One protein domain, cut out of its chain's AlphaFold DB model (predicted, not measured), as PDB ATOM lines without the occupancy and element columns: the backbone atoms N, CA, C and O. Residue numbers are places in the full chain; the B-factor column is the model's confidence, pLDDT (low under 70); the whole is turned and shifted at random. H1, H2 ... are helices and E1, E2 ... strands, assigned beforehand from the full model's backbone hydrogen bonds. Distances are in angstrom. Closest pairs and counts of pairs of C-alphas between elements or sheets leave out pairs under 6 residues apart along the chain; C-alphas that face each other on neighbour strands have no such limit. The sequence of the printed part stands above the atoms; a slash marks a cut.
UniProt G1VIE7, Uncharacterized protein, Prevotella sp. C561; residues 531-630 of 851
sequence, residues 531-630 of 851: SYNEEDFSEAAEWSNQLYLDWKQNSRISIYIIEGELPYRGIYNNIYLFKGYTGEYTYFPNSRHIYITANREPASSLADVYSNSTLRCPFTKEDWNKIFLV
ATOM      1  N   SER A 531      44.099 -34.379  -0.417       85.50
ATOM      2  CA  SER A 531      42.684 -34.018  -0.532       85.50
ATOM      3  C   SER A 531      42.304 -33.822  -1.989       85.50
ATOM      4  O   SER A 531      43.026 -33.148  -2.726       85.50
ATOM      5  N   TYR A 532      41.148 -34.347  -2.381       89.69
ATOM      6  CA  TYR A 532      40.526 -34.002  -3.654       89.69
ATOM      7  C   TYR A 532      39.863 -32.625  -3.547       89.69
ATOM      8  O   TYR A 532      39.202 -32.328  -2.549       89.69
ATOM      9  N   ASN A 533      40.036 -31.788  -4.567       89.69
ATOM     10  CA  ASN A 533      39.338 -30.515  -4.699       89.69
ATOM     11  C   ASN A 533      38.597 -30.500  -6.033       89.69
ATOM     12  O   ASN A 533      39.215 -30.723  -7.065       89.69
ATOM     13  N   GLU A 534      37.292 -30.237  -5.998       89.06
ATOM     14  CA  GLU A 534      36.411 -30.349  -7.162       89.06
ATOM     15  C   GLU A 534      36.817 -29.442  -8.332       89.06
ATOM     16  O   GLU A 534      36.633 -29.818  -9.485       89.06
ATOM     17  N   GLU A 535      37.434 -28.288  -8.064       88.12
ATOM     18  CA  GLU A 535      37.905 -27.374  -9.115       88.12
ATOM     19  C   GLU A 535      38.959 -28.017 -10.031       88.12
ATOM     20  O   GLU A 535      39.065 -27.639 -11.194       88.12
ATOM     21  N   ASP A 536      39.710 -29.011  -9.538       88.94
ATOM     22  CA  ASP A 536      40.737 -29.710 -10.324       88.94
ATOM     23  C   ASP A 536      40.147 -30.723 -11.317       88.94
ATOM     24  O   ASP A 536      40.874 -31.259 -12.151       88.94
ATOM     25  N   PHE A 537      38.840 -30.992 -11.237       89.88
ATOM     26  CA  PHE A 537      38.127 -31.969 -12.062       89.88
ATOM     27  C   PHE A 537      37.429 -31.304 -13.261       89.88
ATOM     28  O   PHE A 537      36.528 -31.889 -13.859       89.88
ATOM     29  N   SER A 538      37.823 -30.079 -13.631       83.44
ATOM     30  CA  SER A 538      37.189 -29.297 -14.704       83.44
ATOM     31  C   SER A 538      37.241 -29.954 -16.087       83.44
ATOM     32  O   SER A 538      36.438 -29.615 -16.950       83.44
ATOM     33  N   GLU A 539      38.190 -30.866 -16.305       82.62
ATOM     34  CA  GLU A 539      38.365 -31.607 -17.560       82.62
ATOM     35  C   GLU A 539      37.532 -32.899 -17.619       82.62
ATOM     36  O   GLU A 539      37.489 -33.557 -18.657       82.62
ATOM     37  N   ALA A 540      36.854 -33.270 -16.529       87.56
ATOM     38  CA  ALA A 540      36.048 -34.480 -16.482       87.56
ATOM     39  C   ALA A 540      34.818 -34.367 -17.391       87.56
ATOM     40  O   ALA A 540      34.055 -33.399 -17.323       87.56
ATOM     41  N   ALA A 541      34.579 -35.400 -18.195       89.12
ATOM     42  CA  ALA A 541      33.384 -35.492 -19.019       89.12
ATOM     43  C   ALA A 541      32.270 -36.190 -18.240       89.12
ATOM     44  O   ALA A 541      32.503 -37.183 -17.551       89.12
ATOM     45  N   GLU A 542      31.042 -35.691 -18.346       92.00
ATOM     46  CA  GLU A 542      29.902 -36.413 -17.796       92.00
ATOM     47  C   GLU A 542      29.727 -37.755 -18.527       92.00
ATOM     48  O   GLU A 542      29.839 -37.829 -19.752       92.00
ATOM     49  N   TRP A 543      29.455 -38.821 -17.772       91.38
ATOM     50  CA  TRP A 543      29.301 -40.152 -18.336       91.38
ATOM     51  C   TRP A 543      28.113 -40.198 -19.307       91.38
ATOM     52  O   TRP A 543      27.000 -39.809 -18.973       91.38
ATOM     53  N   SER A 544      28.325 -40.684 -20.528       85.94
ATOM     54  CA  SER A 544      27.318 -40.639 -21.596       85.94
ATOM     55  C   SER A 544      26.535 -41.947 -21.775       85.94
ATOM     56  O   SER A 544      25.950 -42.170 -22.834       85.94
ATOM     57  N   ASN A 545      26.553 -42.852 -20.790       85.38
ATOM     58  CA  ASN A 545      25.826 -44.119 -20.879       85.38
ATOM     59  C   ASN A 545      24.305 -43.890 -20.805       85.38
ATOM     60  O   ASN A 545      23.825 -43.183 -19.925       85.38
ATOM     61  N   GLN A 546      23.544 -44.513 -21.708       81.25
ATOM     62  CA  GLN A 546      22.102 -44.275 -21.824       81.25
ATOM     63  C   GLN A 546      21.318 -44.679 -20.563       81.25
ATOM     64  O   GLN A 546      20.477 -43.910 -20.108       81.25
ATOM     65  N   LEU A 547      21.640 -45.825 -19.949       82.38
ATOM     66  CA  LEU A 547      20.982 -46.298 -18.721       82.38
ATOM     67  C   LEU A 547      21.277 -45.367 -17.536       82.38
ATOM     68  O   LEU A 547      20.402 -45.083 -16.719       82.38
ATOM     69  N   TYR A 548      22.496 -44.827 -17.480       87.88
ATOM     70  CA  TYR A 548      22.847 -43.767 -16.540       87.88
ATOM     71  C   TYR A 548      22.048 -42.481 -16.785       87.88
ATOM     72  O   TYR A 548      21.517 -41.914 -15.830       87.88
ATOM     73  N   LEU A 549      21.947 -42.018 -18.035       86.38
ATOM     74  CA  LEU A 549      21.213 -40.794 -18.372       86.38
ATOM     75  C   LEU A 549      19.724 -40.917 -18.016       86.38
ATOM     76  O   LEU A 549      19.142 -39.952 -17.519       86.38
ATOM     77  N   ASP A 550      19.134 -42.100 -18.195       84.44
ATOM     78  CA  ASP A 550      17.752 -42.393 -17.810       84.44
ATOM     79  C   ASP A 550      17.584 -42.444 -16.278       84.44
ATOM     80  O   ASP A 550      16.660 -41.832 -15.733       84.44
ATOM     81  N   TRP A 551      18.516 -43.076 -15.549       87.88
ATOM     82  CA  TRP A 551      18.541 -43.047 -14.078       87.88
ATOM     83  C   TRP A 551      18.717 -41.620 -13.527       87.88
ATOM     84  O   TRP A 551      18.029 -41.227 -12.576       87.88
ATOM     85  N   LYS A 552      19.579 -40.806 -14.154       87.50
ATOM     86  CA  LYS A 552      19.861 -39.419 -13.756       87.50
ATOM     87  C   LYS A 552      18.602 -38.552 -13.754       87.50
ATOM     88  O   LYS A 552      18.488 -37.691 -12.889       87.50
ATOM     89  N   GLN A 553      17.630 -38.792 -14.641       84.12
ATOM     90  CA  GLN A 553      16.375 -38.018 -14.684       84.12
ATOM     91  C   GLN A 553      15.619 -38.029 -13.345       84.12
ATOM     92  O   GLN A 553      14.952 -37.052 -13.004       84.12
ATOM     93  N   ASN A 554      15.755 -39.113 -12.572       80.88
ATOM     94  CA  ASN A 554      15.121 -39.288 -11.264       80.88
ATOM     95  C   ASN A 554      16.113 -39.187 -10.087       80.88
ATOM     96  O   ASN A 554      15.701 -39.247  -8.927       80.88
ATOM     97  N   SER A 555      17.405 -39.000 -10.371       80.12
ATOM     98  CA  SER A 555      18.477 -38.848  -9.387       80.12
ATOM     99  C   SER A 555      18.939 -37.390  -9.276       80.12
ATOM    100  O   SER A 555      18.722 -36.559 -10.151       80.12
ATOM    101  N   ARG A 556      19.587 -37.047  -8.160       83.75
ATOM    102  CA  ARG A 556      20.237 -35.735  -7.954       83.75
ATOM    103  C   ARG A 556      21.762 -35.826  -8.013       83.75
ATOM    104  O   ARG A 556      22.431 -34.928  -7.511       83.75
ATOM    105  N   ILE A 557      22.285 -36.938  -8.516       90.25
ATOM    106  CA  ILE A 557      23.710 -37.253  -8.575       90.25
ATOM    107  C   ILE A 557      24.124 -37.276 -10.042       90.25
ATOM    108  O   ILE A 557      23.405 -37.838 -10.868       90.25
ATOM    109  N   SER A 558      25.280 -36.695 -10.347       91.44
ATOM    110  CA  SER A 558      25.889 -36.793 -11.679       91.44
ATOM    111  C   SER A 558      27.209 -37.556 -11.589       91.44
ATOM    112  O   SER A 558      27.946 -37.397 -10.614       91.44
ATOM    113  N   ILE A 559      27.489 -38.393 -12.583       92.44
ATOM    114  CA  ILE A 559      28.682 -39.236 -12.662       92.44
ATOM    115  C   ILE A 559      29.571 -38.699 -13.780       92.44
ATOM    116  O   ILE A 559      29.145 -38.586 -14.928       92.44
ATOM    117  N   TYR A 560      30.809 -38.382 -13.433       93.31
ATOM    118  CA  TYR A 560      31.828 -37.850 -14.324       93.31
ATOM    119  C   TYR A 560      32.989 -38.833 -14.445       93.31
ATOM    120  O   TYR A 560      33.367 -39.494 -13.476       93.31
ATOM    121  N   ILE A 561      33.566 -38.907 -15.640       90.75
ATOM    122  CA  ILE A 561      34.703 -39.759 -15.973       90.75
ATOM    123  C   ILE A 561      35.930 -38.889 -16.238       90.75
ATOM    124  O   ILE A 561      35.852 -37.882 -16.946       90.75
ATOM    125  N   ILE A 562      37.063 -39.306 -15.673       90.62
ATOM    126  CA  ILE A 562      38.387 -38.719 -15.899       90.62
ATOM    127  C   ILE A 562      39.308 -39.746 -16.553       90.62
ATOM    128  O   ILE A 562      39.371 -40.890 -16.108       90.62
ATOM    129  N   GLU A 563      40.055 -39.331 -17.575       84.25
ATOM    130  CA  GLU A 563      41.153 -40.125 -18.133       84.25
ATOM    131  C   GLU A 563      42.334 -40.177 -17.150       84.25
ATOM    132  O   GLU A 563      42.801 -39.143 -16.677       84.25
ATOM    133  N   GLY A 564      42.834 -41.378 -16.836       85.62
ATOM    134  CA  GLY A 564      43.910 -41.552 -15.855       85.62
ATOM    135  C   GLY A 564      43.441 -41.598 -14.392       85.62
ATOM    136  O   GLY A 564      42.259 -41.765 -14.095       85.62
ATOM    137  N   GLU A 565      44.388 -41.508 -13.457       86.62
ATOM    138  CA  GLU A 565      44.101 -41.446 -12.013       86.62
ATOM    139  C   GLU A 565      43.531 -40.073 -11.604       86.62
ATOM    140  O   GLU A 565      43.754 -39.068 -12.278       86.62
ATOM    141  N   LEU A 566      42.807 -39.997 -10.479       89.94
ATOM    142  CA  LEU A 566      42.130 -38.754 -10.080       89.94
ATOM    143  C   LEU A 566      43.118 -37.668  -9.607       89.94
ATOM    144  O   LEU A 566      44.041 -37.970  -8.844       89.94
ATOM    145  N   PRO A 567      42.917 -36.389  -9.981       90.56
ATOM    146  CA  PRO A 567      43.778 -35.296  -9.536       90.56
ATOM    147  C   PRO A 567      43.635 -35.070  -8.028       90.56
ATOM    148  O   PRO A 567      42.533 -34.856  -7.528       90.56
ATOM    149  N   TYR A 568      44.747 -35.067  -7.292       90.31
ATOM    150  CA  TYR A 568      44.769 -34.836  -5.847       90.31
ATOM    151  C   TYR A 568      45.758 -33.734  -5.453       90.31
ATOM    152  O   TYR A 568      46.829 -33.568  -6.045       90.31
ATOM    153  N   ARG A 569      45.412 -32.987  -4.398       92.75
ATOM    154  CA  ARG A 569      46.262 -31.936  -3.830       92.75
ATOM    155  C   ARG A 569      47.053 -32.457  -2.630       92.75
ATOM    156  O   ARG A 569      46.463 -32.922  -1.651       92.75
ATOM    157  N   GLY A 570      48.380 -32.332  -2.668       92.69
ATOM    158  CA  GLY A 570      49.245 -32.505  -1.500       92.69
ATOM    159  C   GLY A 570      49.297 -31.216  -0.679       92.69
ATOM    160  O   GLY A 570      49.882 -30.230  -1.129       92.69
ATOM    161  N   ILE A 571      48.682 -31.197   0.511       90.69
ATOM    162  CA  ILE A 571      48.574 -29.996   1.356       90.69
ATOM    163  C   ILE A 571      49.453 -30.131   2.598       90.69
ATOM    164  O   ILE A 571      49.245 -30.999   3.441       90.69
ATOM    165  N   TYR A 572      50.400 -29.214   2.770       90.94
ATOM    166  CA  TYR A 572      51.266 -29.171   3.946       90.94
ATOM    167  C   TYR A 572      51.160 -27.809   4.634       90.94
ATOM    168  O   TYR A 572      51.344 -26.783   3.991       90.94
ATOM    169  N   ASN A 573      50.837 -27.777   5.933       88.12
ATOM    170  CA  ASN A 573      50.608 -26.538   6.699       88.12
ATOM    171  C   ASN A 573      49.636 -25.554   6.008       88.12
ATOM    172  O   ASN A 573      49.888 -24.353   5.962       88.12
ATOM    173  N   ASN A 574      48.526 -26.068   5.464       87.75
ATOM    174  CA  ASN A 574      47.529 -25.322   4.675       87.75
ATOM    175  C   ASN A 574      48.050 -24.723   3.351       87.75
ATOM    176  O   ASN A 574      47.370 -23.895   2.750       87.75
ATOM    177  N   ILE A 575      49.223 -25.146   2.874       90.56
ATOM    178  CA  ILE A 575      49.792 -24.740   1.586       90.56
ATOM    179  C   ILE A 575      49.576 -25.864   0.572       90.56
ATOM    180  O   ILE A 575      49.921 -27.016   0.841       90.56
ATOM    181  N   TYR A 576      49.027 -25.527  -0.599       91.50
ATOM    182  CA  TYR A 576      48.911 -26.442  -1.734       91.50
ATOM    183  C   TYR A 576      50.296 -26.656  -2.357       91.50
ATOM    184  O   TYR A 576      50.760 -25.845  -3.153       91.50
ATOM    185  N   LEU A 577      50.987 -27.712  -1.921       92.81
ATOM    186  CA  LEU A 577      52.408 -27.917  -2.192       92.81
ATOM    187  C   LEU A 577      52.649 -28.515  -3.580       92.81
ATOM    188  O   LEU A 577      53.531 -28.058  -4.298       92.81
ATOM    189  N   PHE A 578      51.884 -29.535  -3.963       94.06
ATOM    190  CA  PHE A 578      52.048 -30.201  -5.254       94.06
ATOM    191  C   PHE A 578      50.738 -30.805  -5.759       94.06
ATOM    192  O   PHE A 578      49.875 -31.190  -4.959       94.06
ATOM    193  N   LYS A 579      50.612 -30.893  -7.086       92.69
ATOM    194  CA  LYS A 579      49.513 -31.558  -7.789       92.69
ATOM    195  C   LYS A 579      49.975 -32.953  -8.199       92.69
ATOM    196  O   LYS A 579      50.976 -33.086  -8.891       92.69
ATOM    197  N   GLY A 580      49.269 -33.980  -7.745       89.44
ATOM    198  CA  GLY A 580      49.522 -35.363  -8.140       89.44
ATOM    199  C   GLY A 580      48.257 -36.031  -8.657       89.44
ATOM    200  O   GLY A 580      47.188 -35.424  -8.672       89.44
ATOM    201  N   TYR A 581      48.381 -37.301  -9.026       88.94
ATOM    202  CA  TYR A 581      47.261 -38.140  -9.435       88.94
ATOM    203  C   TYR A 581      47.266 -39.405  -8.576       88.94
ATOM    204  O   TYR A 581      48.336 -39.931  -8.264       88.94
ATOM    205  N   THR A 582      46.104 -39.779  -8.041       86.56
ATOM    206  CA  THR A 582      45.928 -40.992  -7.240       86.56
ATOM    207  C   THR A 582      44.451 -41.330  -7.081       86.56
ATOM    208  O   THR A 582      43.603 -40.443  -7.066       86.56
ATOM    209  N   GLY A 583      44.153 -42.612  -6.880       85.69
ATOM    210  CA  GLY A 583      42.805 -43.092  -6.598       85.69
ATOM    211  C   GLY A 583      41.922 -43.217  -7.837       85.69
ATOM    212  O   GLY A 583      42.213 -42.687  -8.907       85.69
ATOM    213  N   GLU A 584      40.835 -43.965  -7.663       89.00
ATOM    214  CA  GLU A 584      39.970 -44.408  -8.763       89.00
ATOM    215  C   GLU A 584      38.571 -43.791  -8.717       89.00
ATOM    216  O   GLU A 584      37.922 -43.672  -9.752       89.00
ATOM    217  N   TYR A 585      38.095 -43.390  -7.533       91.38
ATOM    218  CA  TYR A 585      36.793 -42.748  -7.366       91.38
ATOM    219  C   TYR A 585      36.782 -41.735  -6.210       91.38
ATOM    220  O   TYR A 585      37.509 -41.874  -5.222       91.38
ATOM    221  N   THR A 586      35.931 -40.714  -6.317       93.06
ATOM    222  CA  THR A 586      35.633 -39.763  -5.233       93.06
ATOM    223  C   THR A 586      34.229 -39.169  -5.387       93.06
ATOM    224  O   THR A 586      33.598 -39.290  -6.435       93.06
ATOM    225  N   TYR A 587      33.725 -38.528  -4.334       92.88
ATOM    226  CA  TYR A 587      32.400 -37.912  -4.287       92.88
ATOM    227  C   TYR A 587      32.471 -36.555  -3.595       92.88
ATOM    228  O   TYR A 587      33.035 -36.434  -2.505       92.88
ATOM    229  N   PHE A 588      31.834 -35.554  -4.199       92.00
ATOM    230  CA  PHE A 588      31.708 -34.215  -3.636       92.00
ATOM    231  C   PHE A 588      30.268 -33.970  -3.161       92.00
ATOM    232  O   PHE A 588      29.360 -33.811  -3.978       92.00
ATOM    233  N   PRO A 589      30.016 -33.900  -1.838       87.81
ATOM    234  CA  PRO A 589      28.658 -33.769  -1.304       87.81
ATOM    235  C   PRO A 589      27.934 -32.469  -1.669       87.81
ATOM    236  O   PRO A 589      26.703 -32.453  -1.720       87.81
ATOM    237  N   ASN A 590      28.682 -31.383  -1.892       88.00
ATOM    238  CA  ASN A 590      28.118 -30.056  -2.154       88.00
ATOM    239  C   ASN A 590      27.468 -29.979  -3.541       88.00
ATOM    240  O   ASN A 590      26.351 -29.481  -3.668       88.00
ATOM    241  N   SER A 591      28.153 -30.500  -4.556       88.94
ATOM    242  CA  SER A 591      27.684 -30.572  -5.942       88.94
ATOM    243  C   SER A 591      26.920 -31.856  -6.259       88.94
ATOM    244  O   SER A 591      26.153 -31.897  -7.216       88.94
ATOM    245  N   ARG A 592      27.088 -32.891  -5.424       90.62
ATOM    246  CA  ARG A 592      26.579 -34.255  -5.627       90.62
ATOM    247  C   ARG A 592      27.167 -34.928  -6.868       90.62
ATOM    248  O   ARG A 592      26.480 -35.686  -7.554       90.62
ATOM    249  N   HIS A 593      28.437 -34.667  -7.149       93.81
ATOM    250  CA  HIS A 593      29.154 -35.288  -8.255       93.81
ATOM    251  C   HIS A 593      29.980 -36.484  -7.783       93.81
ATOM    252  O   HIS A 593      30.703 -36.396  -6.788       93.81
ATOM    253  N   ILE A 594      29.868 -37.597  -8.505       93.50
ATOM    254  CA  ILE A 594      30.766 -38.748  -8.402       93.50
ATOM    255  C   ILE A 594      31.763 -38.637  -9.548       93.50
ATOM    256  O   ILE A 594      31.357 -38.491 -10.696       93.50
ATOM    257  N   TYR A 595      33.048 -38.748  -9.241       93.62
ATOM    258  CA  TYR A 595      34.103 -38.841 -10.242       93.62
ATOM    259  C   TYR A 595      34.703 -40.239 -10.203       93.62
ATOM    260  O   TYR A 595      35.012 -40.734  -9.117       93.62
ATOM    261  N   ILE A 596      34.865 -40.858 -11.369       93.00
ATOM    262  CA  ILE A 596      35.488 -42.175 -11.539       93.00
ATOM    263  C   ILE A 596      36.574 -42.121 -12.618       93.00
ATOM    264  O   ILE A 596      36.498 -41.332 -13.560       93.00
ATOM    265  N   THR A 597      37.590 -42.967 -12.483       91.62
ATOM    266  CA  THR A 597      38.635 -43.139 -13.498       91.62
ATOM    267  C   THR A 597      38.118 -43.909 -14.715       91.62
ATOM    268  O   THR A 597      37.362 -44.871 -14.577       91.62
ATOM    269  N   ALA A 598      38.573 -43.525 -15.907       87.50
ATOM    270  CA  ALA A 598      38.377 -44.259 -17.154       87.50
ATOM    271  C   ALA A 598      39.234 -45.535 -17.235       87.50
ATOM    272  O   ALA A 598      38.957 -46.405 -18.056       87.50
ATOM    273  N   ASN A 599      40.259 -45.673 -16.383       87.25
ATOM    274  CA  ASN A 599      41.156 -46.835 -16.368       87.25
ATOM    275  C   ASN A 599      40.493 -48.100 -15.801       87.25
ATOM    276  O   ASN A 599      41.083 -49.180 -15.845       87.25
ATOM    277  N   ARG A 600      39.286 -47.972 -15.241       86.69
ATOM    278  CA  ARG A 600      38.519 -49.063 -14.648       86.69
ATOM    279  C   ARG A 600      37.082 -49.010 -15.141       86.69
ATOM    280  O   ARG A 600      36.513 -47.938 -15.328       86.69
ATOM    281  N   GLU A 601      36.488 -50.183 -15.326       86.81
ATOM    282  CA  GLU A 601      35.101 -50.300 -15.764       86.81
ATOM    283  C   GLU A 601      34.150 -49.532 -14.815       86.81
ATOM    284  O   GLU A 601      34.175 -49.778 -13.602       86.81
ATOM    285  N   PRO A 602      33.276 -48.643 -15.331       86.94
ATOM    286  CA  PRO A 602      32.362 -47.849 -14.508       86.94
ATOM    287  C   PRO A 602      31.475 -48.665 -13.565       86.94
ATOM    288  O   PRO A 602      31.221 -48.221 -12.446       86.94
ATOM    289  N   ALA A 603      31.043 -49.863 -13.977       85.88
ATOM    290  CA  ALA A 603      30.267 -50.771 -13.134       85.88
ATOM    291  C   ALA A 603      31.044 -51.159 -11.871       85.88
ATOM    292  O   ALA A 603      30.543 -51.019 -10.756       85.88
ATOM    293  N   SER A 604      32.303 -51.556 -12.038       87.19
ATOM    294  CA  SER A 604      33.197 -51.905 -10.936       87.19
ATOM    295  C   SER A 604      33.502 -50.699 -10.035       87.19
ATOM    296  O   SER A 604      33.409 -50.805  -8.813       87.19
ATOM    297  N   SER A 605      33.803 -49.532 -10.616       89.19
ATOM    298  CA  SER A 605      34.091 -48.306  -9.854       89.19
ATOM    299  C   SER A 605      32.885 -47.834  -9.032       89.19
ATOM    300  O   SER A 605      33.025 -47.473  -7.866       89.19
ATOM    301  N   LEU A 606      31.678 -47.872  -9.603       89.94
ATOM    302  CA  LEU A 606      30.449 -47.476  -8.909       89.94
ATOM    303  C   LEU A 606      29.994 -48.510  -7.870       89.94
ATOM    304  O   LEU A 606      29.343 -48.135  -6.891       89.94
ATOM    305  N   ALA A 607      30.366 -49.782  -8.040       88.62
ATOM    306  CA  ALA A 607      30.146 -50.801  -7.019       88.62
ATOM    307  C   ALA A 607      30.942 -50.506  -5.741       88.62
ATOM    308  O   ALA A 607      30.414 -50.587  -4.625       88.62
ATOM    309  N   ASP A 608      32.188 -50.067  -5.907       90.50
ATOM    310  CA  ASP A 608      33.024 -49.635  -4.791       90.50
ATOM    311  C   ASP A 608      32.511 -48.334  -4.164       90.50
ATOM    312  O   ASP A 608      32.562 -48.191  -2.942       90.50
ATOM    313  N   VAL A 609      31.949 -47.414  -4.958       89.75
ATOM    314  CA  VAL A 609      31.350 -46.164  -4.454       89.75
ATOM    315  C   VAL A 609      30.214 -46.433  -3.464       89.75
ATOM    316  O   VAL A 609      30.239 -45.850  -2.378       89.75
ATOM    317  N   TYR A 610      29.248 -47.311  -3.777       89.62
ATOM    318  CA  TYR A 610      28.170 -47.619  -2.819       89.62
ATOM    319  C   TYR A 610      28.651 -48.499  -1.654       89.62
ATOM    320  O   TYR A 610      28.068 -48.466  -0.570       89.62
ATOM    321  N   SER A 611      29.703 -49.298  -1.859       87.44
ATOM    322  CA  SER A 611      30.276 -50.161  -0.816       87.44
ATOM    323  C   SER A 611      31.149 -49.373   0.171       87.44
ATOM    324  O   SER A 611      31.347 -49.788   1.317       87.44
ATOM    325  N   ASN A 612      31.657 -48.206  -0.237       87.50
ATOM    326  CA  ASN A 612      32.514 -47.360   0.579       87.50
ATOM    327  C   ASN A 612      31.708 -46.443   1.516       87.50
ATOM    328  O   ASN A 612      31.423 -45.278   1.228       87.50
ATOM    329  N   SER A 613      31.431 -46.951   2.719       80.00
ATOM    330  CA  SER A 613      30.723 -46.209   3.773       80.00
ATOM    331  C   SER A 613      31.407 -44.900   4.214       80.00
ATOM    332  O   SER A 613      30.738 -44.004   4.735       80.00
ATOM    333  N   THR A 614      32.718 -44.738   3.988       82.56
ATOM    334  CA  THR A 614      33.459 -43.521   4.380       82.56
ATOM    335  C   THR A 614      33.205 -42.339   3.448       82.56
ATOM    336  O   THR A 614      33.288 -41.191   3.885       82.56
ATOM    337  N   LEU A 615      32.820 -42.611   2.198       83.06
ATOM    338  CA  LEU A 615      32.578 -41.607   1.164       83.06
ATOM    339  C   LEU A 615      31.285 -40.807   1.407       83.06
ATOM    340  O   LEU A 615      31.127 -39.704   0.886       83.06
ATOM    341  N   ARG A 616      30.358 -41.355   2.215       83.44
ATOM    342  CA  ARG A 616      29.024 -40.787   2.498       83.44
ATOM    343  C   ARG A 616      28.272 -40.380   1.222       83.44
ATOM    344  O   ARG A 616      27.541 -39.387   1.205       83.44
ATOM    345  N   CYS A 617      28.480 -41.142   0.152       86.88
ATOM    346  CA  CYS A 617      27.780 -40.961  -1.105       86.88
ATOM    347  C   CYS A 617      26.348 -41.515  -0.973       86.88
ATOM    348  O   CYS A 617      26.184 -42.610  -0.440       86.88
ATOM    349  N   PRO A 618      25.310 -40.795  -1.433       86.94
ATOM    350  CA  PRO A 618      23.935 -41.287  -1.415       86.94
ATOM    351  C   PRO A 618      23.623 -42.307  -2.526       86.94
ATOM    352  O   PRO A 618      22.481 -42.736  -2.615       86.94
ATOM    353  N   PHE A 619      24.599 -42.669  -3.365       89.69
ATOM    354  CA  PHE A 619      24.469 -43.699  -4.399       89.69
ATOM    355  C   PHE A 619      24.413 -45.096  -3.769       89.69
ATOM    356  O   PHE A 619      25.312 -45.458  -3.008       89.69
ATOM    357  N   THR A 620      23.367 -45.872  -4.062       89.44
ATOM    358  CA  THR A 620      23.114 -47.173  -3.417       89.44
ATOM    359  C   THR A 620      23.300 -48.365  -4.361       89.44
ATOM    360  O   THR A 620      23.426 -48.222  -5.578       89.44
ATOM    361  N   LYS A 621      23.260 -49.583  -3.804       87.19
ATOM    362  CA  LYS A 621      23.224 -50.825  -4.592       87.19
ATOM    363  C   LYS A 621      21.998 -50.890  -5.515       87.19
ATOM    364  O   LYS A 621      22.089 -51.414  -6.618       87.19
ATOM    365  N   GLU A 622      20.859 -50.342  -5.094       85.88
ATOM    366  CA  GLU A 622      19.650 -50.270  -5.927       85.88
ATOM    367  C   GLU A 622      19.832 -49.317  -7.111       85.88
ATOM    368  O   GLU A 622      19.359 -49.606  -8.208       85.88
ATOM    369  N   ASP A 623      20.535 -48.199  -6.916       86.94
ATOM    370  CA  ASP A 623      20.892 -47.290  -8.006       86.94
ATOM    371  C   ASP A 623      21.840 -47.959  -9.003       86.94
ATOM    372  O   ASP A 623      21.624 -47.881 -10.211       86.94
ATOM    373  N   TRP A 624      22.839 -48.688  -8.502       89.88
ATOM    374  CA  TRP A 624      23.725 -49.498  -9.334       89.88
ATOM    375  C   TRP A 624      22.947 -50.545 -10.141       89.88
ATOM    376  O   TRP A 624      23.121 -50.641 -11.355       89.88
ATOM    377  N   ASN A 625      22.022 -51.267  -9.500       84.62
ATOM    378  CA  ASN A 625      21.153 -52.235 -10.167       84.62
ATOM    379  C   ASN A 625      20.348 -51.580 -11.301       84.62
ATOM    380  O   ASN A 625      20.290 -52.127 -12.392       84.62
ATOM    381  N   LYS A 626      19.779 -50.388 -11.088       82.25
ATOM    382  CA  LYS A 626      19.011 -49.674 -12.127       82.25
ATOM    383  C   LYS A 626      19.854 -49.251 -13.334       82.25
ATOM    384  O   LYS A 626      19.308 -49.127 -14.424       82.25
ATOM    385  N   ILE A 627      21.149 -49.002 -13.140       82.94
ATOM    386  CA  ILE A 627      22.060 -48.572 -14.210       82.94
ATOM    387  C   ILE A 627      22.643 -49.774 -14.971       82.94
ATOM    388  O   ILE A 627      22.846 -49.677 -16.178       82.94
ATOM    389  N   PHE A 628      22.929 -50.889 -14.290       80.62
ATOM    390  CA  PHE A 628      23.711 -51.998 -14.860       80.62
ATOM    391  C   PHE A 628      22.948 -53.312 -15.040       80.62
ATOM    392  O   PHE A 628      23.346 -54.125 -15.876       80.62
ATOM    393  N   LEU A 629      21.855 -53.544 -14.308       71.44
ATOM    394  CA  LEU A 629      20.996 -54.701 -14.550       71.44
ATOM    395  C   LEU A 629      19.966 -54.339 -15.614       71.44
ATOM    396  O   LEU A 629      18.998 -53.618 -15.386       71.44
ATOM    397  N   VAL A 630      20.225 -54.857 -16.806       55.91
ATOM    398  CA  VAL A 630      19.361 -54.761 -17.974       55.91
ATOM    399  C   VAL A 630      18.041 -55.486 -17.676       55.91
ATOM    400  O   VAL A 630      18.053 -56.633 -17.228       55.91
TER     401      VAL A 630
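AT A GLANCE: This is residues 531 to 630 of the 851 residues of an uncharacterized protein of Prevotella sp. C561 (UniProt G1VIE7). A small sheet of three strands, E1 E5 E4, makes the middle of an elongated body; helix H3 lies over one face, H4 packs side by side with H3, and H2 packs on H4. The hairpin of E2 and E3 makes one end of the long axis, H2 and H4 the other. The printed part has 100 residues, with four named helices and five named strands in the order H1 H2 E1 E2 E3 E4 E5 H3 H4; the class is mixed, and so is the three-stranded sheet. It is compact, with a radius of gyration of the C-alphas of 13.9 A, and spans 47 by 24 by 21 A.

HOW THE PARTS SIT: E5, residues 593 to 597, is the inner strand. E1, residues 558 to 562, is parallel to it, with N 560 and O 594 2.8 A apart, within hydrogen-bond range. E4, residues 585 to 588, is antiparallel to E5 and forms a hairpin with it, with N 586 and O 595 at 2.9 A. H3, residues 602 to 611, is on this sheet at a height of 9.3 A, over E4 and only just over E5, where 3 of its 10 C-alphas fall. H4, residues 621 to 628, is not on the sheet; it touches H3 at a shallow tilt of 6 degrees, opposite ways, a helical hairpin, closest at the C-alphas of Tyr 610 and Lys 621, 6.2 A. H2, residues 546 to 552, touches H4, closest at the C-alphas of Leu 547 and Ile 627, 5.2 A. H1, residues 534 to 537, and H2 only graze the sheet. E2, residues 567 to 572, and E3, residues 575 to 581, form an antiparallel hairpin, with N 568 and O 580 at 2.8 A. In H2, H3 and H4 every O i to N i+4 pair is within hydrogen-bond range; H1 is too short for one.

IN THESE COORDINATES: H1 begins at C-alpha 534 (36.411, -30.349, -7.162), and H4 ends at C-alpha 628 (23.711, -51.998, -14.860). E3 is 17.5 A long, E2 16.6 A and H3 14.0 A.

THE WHOLE: The C-alphas of Asn 573 and Val 630, the two farthest apart, are 48.8 A apart. The printed part has no cut, and no link is long. Residue 630 is under pLDDT 70.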